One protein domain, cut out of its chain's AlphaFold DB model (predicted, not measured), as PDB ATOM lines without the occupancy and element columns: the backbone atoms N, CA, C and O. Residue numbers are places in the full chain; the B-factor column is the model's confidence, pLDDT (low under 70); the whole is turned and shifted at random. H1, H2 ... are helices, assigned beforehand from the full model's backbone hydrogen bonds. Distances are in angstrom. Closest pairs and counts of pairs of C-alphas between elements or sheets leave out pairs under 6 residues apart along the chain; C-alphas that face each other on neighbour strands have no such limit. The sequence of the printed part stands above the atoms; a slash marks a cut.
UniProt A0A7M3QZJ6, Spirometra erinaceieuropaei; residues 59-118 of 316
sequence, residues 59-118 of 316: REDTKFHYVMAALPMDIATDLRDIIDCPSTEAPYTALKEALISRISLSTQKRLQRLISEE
ATOM      1  N   ARG A  59     -27.683 -19.334  11.604       70.00
ATOM      2  CA  ARG A  59     -26.947 -20.253  10.716       70.00
ATOM      3  C   ARG A  59     -27.454 -21.693  10.836       70.00
ATOM      4  O   ARG A  59     -27.709 -22.172  11.938       70.00
ATOM      5  N   GLU A  60     -27.605 -22.387   9.712       70.44
ATOM      6  CA  GLU A  60     -28.082 -23.779   9.690       70.44
ATOM      7  C   GLU A  60     -27.087 -24.756  10.322       70.44
ATOM      8  O   GLU A  60     -27.498 -25.656  11.055       70.44
ATOM      9  N   ASP A  61     -25.787 -24.515  10.147       69.38
ATOM     10  CA  ASP A  61     -24.721 -25.350  10.712       69.38
ATOM     11  C   ASP A  61     -24.785 -25.413  12.237       69.38
ATOM     12  O   ASP A  61     -24.665 -26.475  12.847       69.38
ATOM     13  N   THR A  62     -25.005 -24.269  12.884       75.06
ATOM     14  CA  THR A  62     -25.095 -24.214  14.340       75.06
ATOM     15  C   THR A  62     -26.372 -24.892  14.820       75.06
ATOM     16  O   THR A  62     -26.314 -25.635  15.797       75.06
ATOM     17  N   LYS A  63     -27.504 -24.745  14.112       77.25
ATOM     18  CA  LYS A  63     -28.740 -25.484  14.435       77.25
ATOM     19  C   LYS A  63     -28.528 -26.995  14.359       77.25
ATOM     20  O   LYS A  63     -28.977 -27.702  15.257       77.25
ATOM     21  N   PHE A  64     -27.824 -27.478  13.337       77.75
ATOM     22  CA  PHE A  64     -27.501 -28.896  13.171       77.75
ATOM     23  C   PHE A  64     -26.710 -29.445  14.369       77.75
ATOM     24  O   PHE A  64     -27.139 -30.415  14.993       77.75
ATOM     25  N   HIS A  65     -25.637 -28.763  14.778       78.38
ATOM     26  CA  HIS A  65     -24.815 -29.179  15.923       78.38
ATOM     27  C   HIS A  65     -25.587 -29.158  17.253       78.38
ATOM     28  O   HIS A  65     -25.441 -30.069  18.068       78.38
ATOM     29  N   TYR A  66     -26.445 -28.156  17.474       77.44
ATOM     30  CA  TYR A  66     -27.289 -28.101  18.674       77.44
ATOM     31  C   TYR A  66     -28.319 -29.231  18.716       77.44
ATOM     32  O   TYR A  66     -28.545 -29.809  19.780       77.44
ATOM     33  N   VAL A  67     -28.940 -29.559  17.580       77.75
ATOM     34  CA  VAL A  67     -29.907 -30.659  17.506       77.75
ATOM     35  C   VAL A  67     -29.217 -32.005  17.693       77.75
ATOM     36  O   VAL A  67     -29.725 -32.819  18.458       77.75
ATOM     37  N   MET A  68     -28.038 -32.213  17.102       76.75
ATOM     38  CA  MET A  68     -27.222 -33.399  17.371       76.75
ATOM     39  C   MET A  68     -26.895 -33.550  18.860       76.75
ATOM     40  O   MET A  68     -27.073 -34.628  19.419       76.75
ATOM     41  N   ALA A  69     -26.470 -32.471  19.525       76.06
ATOM     42  CA  ALA A  69     -26.128 -32.500  20.948       76.06
ATOM     43  C   ALA A  69     -27.343 -32.743  21.865       76.06
ATOM     44  O   ALA A  69     -27.186 -33.189  23.001       76.06
ATOM     45  N   ALA A  70     -28.551 -32.426  21.396       76.31
ATOM     46  CA  ALA A  70     -29.793 -32.609  22.139       76.31
ATOM     47  C   ALA A  70     -30.534 -33.912  21.791       76.31
ATOM     48  O   ALA A  70     -31.558 -34.199  22.419       76.31
ATOM     49  N   LEU A  71     -30.058 -34.686  20.809       78.44
ATOM     50  CA  LEU A  71     -30.751 -35.877  20.333       78.44
ATOM     51  C   LEU A  71     -30.551 -37.075  21.281       78.44
ATOM     52  O   LEU A  71     -29.416 -37.382  21.645       78.44
ATOM     53  N   PRO A  72     -31.622 -37.801  21.650       74.69
ATOM     54  CA  PRO A  72     -31.506 -39.102  22.304       74.69
ATOM     55  C   PRO A  72     -30.738 -40.106  21.436       74.69
ATOM     56  O   PRO A  72     -30.916 -40.133  20.215       74.69
ATOM     57  N   MET A  73     -29.926 -40.955  22.073       70.06
ATOM     58  CA  MET A  73     -29.036 -41.910  21.396       70.06
ATOM     59  C   MET A  73     -29.785 -42.819  20.410       70.06
ATOM     60  O   MET A  73     -29.309 -43.065  19.309       70.06
ATOM     61  N   ASP A  74     -30.988 -43.243  20.785       66.94
ATOM     62  CA  ASP A  74     -31.863 -44.140  20.025       66.94
ATOM     63  C   ASP A  74     -32.305 -43.526  18.684       66.94
ATOM     64  O   ASP A  74     -32.428 -44.214  17.675       66.94
ATOM     65  N   ILE A  75     -32.513 -42.208  18.654       73.31
ATOM     66  CA  ILE A  75     -32.883 -41.477  17.434       73.31
ATOM     67  C   ILE A  75     -31.623 -41.172  16.611       73.31
ATOM     68  O   ILE A  75     -31.665 -41.167  15.383       73.31
ATOM     69  N   ALA A  76     -30.485 -40.951  17.273       75.56
ATOM     70  CA  ALA A  76     -29.212 -40.685  16.609       75.56
ATOM     71  C   ALA A  76     -28.687 -41.914  15.850       75.56
ATOM     72  O   ALA A  76     -28.156 -41.768  14.752       75.56
ATOM     73  N   THR A  77     -28.878 -43.128  16.381       75.88
ATOM     74  CA  THR A  77     -28.549 -44.369  15.660       75.88
ATOM     75  C   THR A  77     -29.371 -44.533  14.388       75.88
ATOM     76  O   THR A  77     -28.835 -44.974  13.373       75.88
ATOM     77  N   ASP A  78     -30.638 -44.123  14.420       69.62
ATOM     78  CA  ASP A  78     -31.552 -44.215  13.281       69.62
ATOM     79  C   ASP A  78     -31.287 -43.144  12.211       69.62
ATOM     80  O   ASP A  78     -31.752 -43.285  11.082       69.62
ATOM     81  N   LEU A  79     -30.555 -42.076  12.545       76.25
ATOM     82  CA  LEU A  79     -30.187 -40.969  11.648       76.25
ATOM     83  C   LEU A  79     -28.699 -40.965  11.271       76.25
ATOM     84  O   LEU A  79     -28.200 -39.968  10.748       76.25
ATOM     85  N   ARG A  80     -27.981 -42.063  11.541       76.94
ATOM     86  CA  ARG A  80     -26.522 -42.151  11.388       76.94
ATOM     87  C   ARG A  80     -26.036 -41.830   9.968       76.94
ATOM     88  O   ARG A  80     -25.052 -41.130   9.820       76.94
ATOM     89  N   ASP A  81     -26.768 -42.228   8.936       75.50
ATOM     90  CA  ASP A  81     -26.462 -41.924   7.530       75.50
ATOM     91  C   ASP A  81     -26.482 -40.421   7.183       75.50
ATOM     92  O   ASP A  81     -25.726 -39.975   6.325       75.50
ATOM     93  N   ILE A  82     -27.307 -39.631   7.868       74.19
ATOM     94  CA  ILE A  82     -27.405 -38.173   7.677       74.19
ATOM     95  C   ILE A  82     -26.412 -37.434   8.575       74.19
ATOM     96  O   ILE A  82     -25.953 -36.343   8.241       74.19
ATOM     97  N   ILE A  83     -26.070 -38.034   9.717       73.31
ATOM     98  CA  ILE A  83     -25.033 -37.533  10.621       73.31
ATOM     99  C   ILE A  83     -23.641 -37.734  10.002       73.31
ATOM    100  O   ILE A  83     -22.813 -36.830  10.081       73.31
ATOM    101  N   ASP A  84     -23.406 -38.878   9.357       74.81
ATOM    102  CA  ASP A  84     -22.123 -39.227   8.736       74.81
ATOM    103  C   ASP A  84     -21.905 -38.496   7.397       74.81
ATOM    104  O   ASP A  84     -20.765 -38.234   7.015       74.81
ATOM    105  N   CYS A  85     -22.981 -38.120   6.694       67.69
ATOM    106  CA  CYS A  85     -22.919 -37.354   5.450       67.69
ATOM    107  C   CYS A  85     -23.887 -36.152   5.482       67.69
ATOM    108  O   CYS A  85     -24.986 -36.221   4.920       67.69
ATOM    109  N   PRO A  86     -23.509 -35.031   6.126       66.12
ATOM    110  CA  PRO A  86     -24.343 -33.836   6.151       66.12
ATOM    111  C   PRO A  86     -24.446 -33.207   4.752       66.12
ATOM    112  O   PRO A  86     -23.447 -33.032   4.055       66.12
ATOM    113  N   SER A  87     -25.664 -32.834   4.348       66.44
ATOM    114  CA  SER A  87     -25.901 -32.078   3.109       66.44
ATOM    115  C   SER A  87     -25.176 -30.728   3.151       66.44
ATOM    116  O   SER A  87     -25.266 -30.011   4.147       66.44
ATOM    117  N   THR A  88     -24.474 -30.377   2.071       63.38
ATOM    118  CA  THR A  88     -23.589 -29.201   2.003       63.38
ATOM    119  C   THR A  88     -24.339 -27.864   1.955       63.38
ATOM    120  O   THR A  88     -23.775 -26.852   2.357       63.38
ATOM    121  N   GLU A  89     -25.601 -27.839   1.509       70.12
ATOM    122  CA  GLU A  89     -26.371 -26.587   1.388       70.12
ATOM    123  C   GLU A  89     -27.362 -26.342   2.532       70.12
ATOM    124  O   GLU A  89     -27.574 -25.191   2.909       70.12
ATOM    125  N   ALA A  90     -27.960 -27.401   3.097       77.19
ATOM    126  CA  ALA A  90     -28.989 -27.262   4.132       77.19
ATOM    127  C   ALA A  90     -29.025 -28.431   5.144       77.19
ATOM    128  O   ALA A  90     -29.988 -29.212   5.183       77.19
ATOM    129  N   PRO A  91     -27.980 -28.596   5.979       76.44
ATOM    130  CA  PRO A  91     -27.821 -29.763   6.852       76.44
ATOM    131  C   PRO A  91     -28.926 -29.870   7.912       76.44
ATOM    132  O   PRO A  91     -29.406 -30.963   8.214       76.44
ATOM    133  N   TYR A  92     -29.386 -28.739   8.458       78.81
ATOM    134  CA  TYR A  92     -30.467 -28.721   9.447       78.81
ATOM    135  C   TYR A  92     -31.821 -29.085   8.833       78.81
ATOM    136  O   TYR A  92     -32.600 -29.806   9.454       78.81
ATOM    137  N   THR A  93     -32.110 -28.597   7.627       82.81
ATOM    138  CA  THR A  93     -33.393 -28.837   6.956       82.81
ATOM    139  C   THR A  93     -33.523 -30.305   6.548       82.81
ATOM    140  O   THR A  93     -34.534 -30.930   6.869       82.81
ATOM    141  N   ALA A  94     -32.462 -30.892   5.986       80.56
ATOM    142  CA  ALA A  94     -32.407 -32.320   5.672       80.56
ATOM    143  C   ALA A  94     -32.535 -33.199   6.931       80.56
ATOM    144  O   ALA A  94     -33.331 -34.139   6.959       80.56
ATOM    145  N   LEU A  95     -31.818 -32.853   8.012       82.75
ATOM    146  CA  LEU A  95     -31.941 -33.550   9.294       82.75
ATOM    147  C   LEU A  95     -33.364 -33.426   9.858       82.75
ATOM    148  O   LEU A  95     -33.918 -34.410  10.335       82.75
ATOM    149  N   LYS A  96     -33.986 -32.246   9.782       82.25
ATOM    150  CA  LYS A  96     -35.351 -32.012  10.266       82.25
ATOM    151  C   LYS A  96     -36.377 -32.856   9.508       82.25
ATOM    152  O   LYS A  96     -37.231 -33.466  10.145       82.25
ATOM    153  N   GLU A  97     -36.315 -32.908   8.182       81.12
ATOM    154  CA  GLU A  97     -37.240 -33.712   7.368       81.12
ATOM    155  C   GLU A  97     -37.051 -35.215   7.588       81.12
ATOM    156  O   GLU A  97     -38.024 -35.967   7.724       81.12
ATOM    157  N   ALA A  98     -35.804 -35.665   7.708       75.81
ATOM    158  CA  ALA A  98     -35.501 -37.049   8.042       75.81
ATOM    159  C   ALA A  98     -35.941 -37.419   9.461       75.81
ATOM    160  O   ALA A  98     -36.454 -38.510   9.693       75.81
ATOM    161  N   LEU A  99     -35.797 -36.492  10.404       82.00
ATOM    162  CA  LEU A  99     -36.258 -36.655  11.771       82.00
ATOM    163  C   LEU A  99     -37.785 -36.752  11.810       82.00
ATOM    164  O   LEU A  99     -38.318 -37.650  12.451       82.00
ATOM    165  N   ILE A 100     -38.498 -35.914  11.055       80.31
ATOM    166  CA  ILE A 100     -39.958 -36.003  10.930       80.31
ATOM    167  C   ILE A 100     -40.370 -37.338  10.293       80.31
ATOM    168  O   ILE A 100     -41.216 -38.037  10.848       80.31
ATOM    169  N   SER A 101     -39.772 -37.743   9.172       77.06
ATOM    170  CA  SER A 101     -40.153 -38.978   8.470       77.06
ATOM    171  C   SER A 101     -39.804 -40.254   9.251       77.06
ATOM    172  O   SER A 101     -40.645 -41.149   9.383       77.06
ATOM    173  N   ARG A 102     -38.606 -40.343   9.842       71.00
ATOM    174  CA  ARG A 102     -38.139 -41.542  10.562       71.00
ATOM    175  C   ARG A 102     -38.691 -41.656  11.972       71.00
ATOM    176  O   ARG A 102     -38.995 -42.769  12.391       71.00
ATOM    177  N   ILE A 103     -38.918 -40.546  12.678       72.31
ATOM    178  CA  ILE A 103     -39.648 -40.594  13.953       72.31
ATOM    179  C   ILE A 103     -41.120 -40.930  13.710       72.31
ATOM    180  O   ILE A 103     -41.700 -41.667  14.504       72.31
ATOM    181  N   SER A 104     -41.722 -40.482  12.604       66.62
ATOM    182  CA  SER A 104     -43.088 -40.895  12.248       66.62
ATOM    183  C   SER A 104     -43.173 -42.410  12.022       66.62
ATOM    184  O   SER A 104     -44.028 -43.073  12.612       66.62
ATOM    185  N   LEU A 105     -42.225 -42.989  11.272       60.06
ATOM    186  CA  LEU A 105     -42.106 -44.444  11.089       60.06
ATOM    187  C   LEU A 105     -41.760 -45.181  12.390       60.06
ATOM    188  O   LEU A 105     -42.286 -46.262  12.627       60.06
ATOM    189  N   SER A 106     -40.922 -44.609  13.257       63.44
ATOM    190  CA  SER A 106     -40.623 -45.149  14.590       63.44
ATOM    191  C   SER A 106     -41.853 -45.128  15.495       63.44
ATOM    192  O   SER A 106     -42.089 -46.077  16.230       63.44
ATOM    193  N   THR A 107     -42.701 -44.106  15.400       62.06
ATOM    194  CA  THR A 107     -43.959 -44.014  16.156       62.06
ATOM    195  C   THR A 107     -44.939 -45.091  15.700       62.06
ATOM    196  O   THR A 107     -45.501 -45.797  16.534       62.06
ATOM    197  N   GLN A 108     -45.071 -45.306  14.388       64.69
ATOM    198  CA  GLN A 108     -45.882 -46.390  13.832       64.69
ATOM    199  C   GLN A 108     -45.294 -47.778  14.132       64.69
ATOM    200  O   GLN A 108     -46.041 -48.686  14.481       64.69
ATOM    201  N   LYS A 109     -43.968 -47.951  14.083       63.41
ATOM    202  CA  LYS A 109     -43.285 -49.184  14.507       63.41
ATOM    203  C   LYS A 109     -43.420 -49.420  16.009       63.41
ATOM    204  O   LYS A 109     -43.592 -50.559  16.408       63.41
ATOM    205  N   ARG A 110     -43.398 -48.380  16.847       58.75
ATOM    206  CA  ARG A 110     -43.675 -48.459  18.293       58.75
ATOM    207  C   ARG A 110     -45.121 -48.852  18.551       58.75
ATOM    208  O   ARG A 110     -45.352 -49.707  19.394       58.75
ATOM    209  N   LEU A 111     -46.072 -48.288  17.804       61.78
ATOM    210  CA  LEU A 111     -47.469 -48.717  17.820       61.78
ATOM    211  C   LEU A 111     -47.586 -50.183  17.399       61.78
ATOM    212  O   LEU A 111     -48.194 -50.956  18.121       61.78
ATOM    213  N   GLN A 112     -46.949 -50.597  16.302       60.72
ATOM    214  CA  GLN A 112     -46.979 -51.978  15.819       60.72
ATOM    215  C   GLN A 112     -46.310 -52.953  16.798       60.72
ATOM    216  O   GLN A 112     -46.809 -54.047  17.025       60.72
ATOM    217  N   ARG A 113     -45.215 -52.534  17.433       62.97
ATOM    218  CA  ARG A 113     -44.497 -53.296  18.451       62.97
ATOM    219  C   ARG A 113     -45.329 -53.447  19.719       62.97
ATOM    220  O   ARG A 113     -45.424 -54.544  20.241       62.97
ATOM    221  N   LEU A 114     -46.047 -52.409  20.142       56.84
ATOM    222  CA  LEU A 114     -47.065 -52.512  21.197       56.84
ATOM    223  C   LEU A 114     -48.277 -53.347  20.756       56.84
ATOM    224  O   LEU A 114     -48.909 -54.006  21.578       56.84
ATOM    225  N   ILE A 115     -48.563 -53.362  19.450       60.41
ATOM    226  CA  ILE A 115     -49.556 -54.223  18.803       60.41
ATOM    227  C   ILE A 115     -49.052 -55.685  18.661       60.41
ATOM    228  O   ILE A 115     -49.825 -56.590  18.357       60.41
ATOM    229  N   SER A 116     -47.795 -56.012  18.938       58.59
ATOM    230  CA  SER A 116     -47.295 -57.385  18.730       58.59
ATOM    231  C   SER A 116     -46.580 -57.993  19.931       58.59
ATOM    232  O   SER A 116     -46.648 -59.203  20.092       58.59
ATOM    233  N   GLU A 117     -45.936 -57.196  20.783       57.16
ATOM    234  CA  GLU A 117     -45.081 -57.691  21.871       57.16
ATOM    235  C   GLU A 117     -45.684 -57.524  23.273       57.16
ATOM    236  O   GLU A 117     -45.299 -58.265  24.172       57.16
ATOM    237  N   GLU A 118     -46.606 -56.581  23.500       56.66
ATOM    238  CA  GLU A 118     -47.144 -56.323  24.846       56.66
ATOM    239  C   GLU A 118     -48.538 -56.949  25.008       56.66
ATOM    240  O   GLU A 118     -49.573 -56.291  24.869       56.66
TER     241      GLU A 118
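Overview. This is residues 59 to 118 of the 316 residues of a protein of Spirometra erinaceieuropaei (UniProt A0A7M3QZJ6). One long helix, H4, makes the length of this domain; the short helix H1 packs on the first turns of H4, while the still shorter H2 and H3 lie near it, so that these three gather beside the earlier part of H4. The far end sticks out as an arm, residues 107 to 118, of which 107 to 114 belong to H4. The printed part has 60 residues with four named helices, in the order H1, H2, H3, H4, and no named strand; the class is all helix. The whole is loose, with a radius of gyration of the C-alphas of 13.2 A, and spans 43 by 18 by 17 A, the arm adding to its length.

Along the chain. H4, the longest helix, covers residues 91 to 114 and measures 33.1 A from C-alpha 91 at (-27.821, -29.763, 6.852) to C-alpha 114 at (-47.065, -52.512, 21.197). H1 covers residues 60 to 70, 15.4 A from first to last C-alpha, and begins with C-alpha 60 at (-28.082, -23.779, 9.690). H2 covers residues 73 to 78, 8.8 A from first to last C-alpha. H3 covers residues 80 to 84, 5.9 A from first to last C-alpha.

Arrangement. H4 touches H1 with residues 91 to 95 alone; the closest C-alphas are those of Phe 64 and Tyr 92, 4.8 A apart. The two run the same way at a shallow tilt of 32 degrees, only just short of steep. H3 is close to H4 but not clearly touching, the closest C-alphas being those of Ile 82 and Leu 95, 6.7 A apart. H2 is also close to H4 but not clearly touching, with the C-alphas of Asp 78 and Arg 102 closest at 7.6 A; their lines are about perpendicular, at 80 degrees. H1 and H2 are close but not clearly touching, with the C-alphas of Met 68 and Ala 76 closest at 7.6 A, and run opposite ways at a steep tilt of 55 degrees. H2 and H3 are close but not clearly touching, with the C-alphas of Ala 76 and Ile 83 closest at 8.0 A. H1 and H3 are apart, but only just, at 8.2 A. In H1, H3 and H4 every O i to N i+4 pair is within hydrogen-bond range; in H2 it is 1 of 2.

Size, cuts and confidence. The two C-alphas farthest apart, those of Arg 59 and Glu 118, are 43.7 A apart. Without the stretches that stand free, residues 69 to 74 and 107 to 118, the body spans 28 by 17 by 16 A. The printed part has no cut. The links H1 to H2 and H2 to H3 are tight, and H3 to H4 is short. The mean pLDDT of the printed part is 71.4, and 22 residues are under 70, among them residues 85 to 88 and 104 to 118.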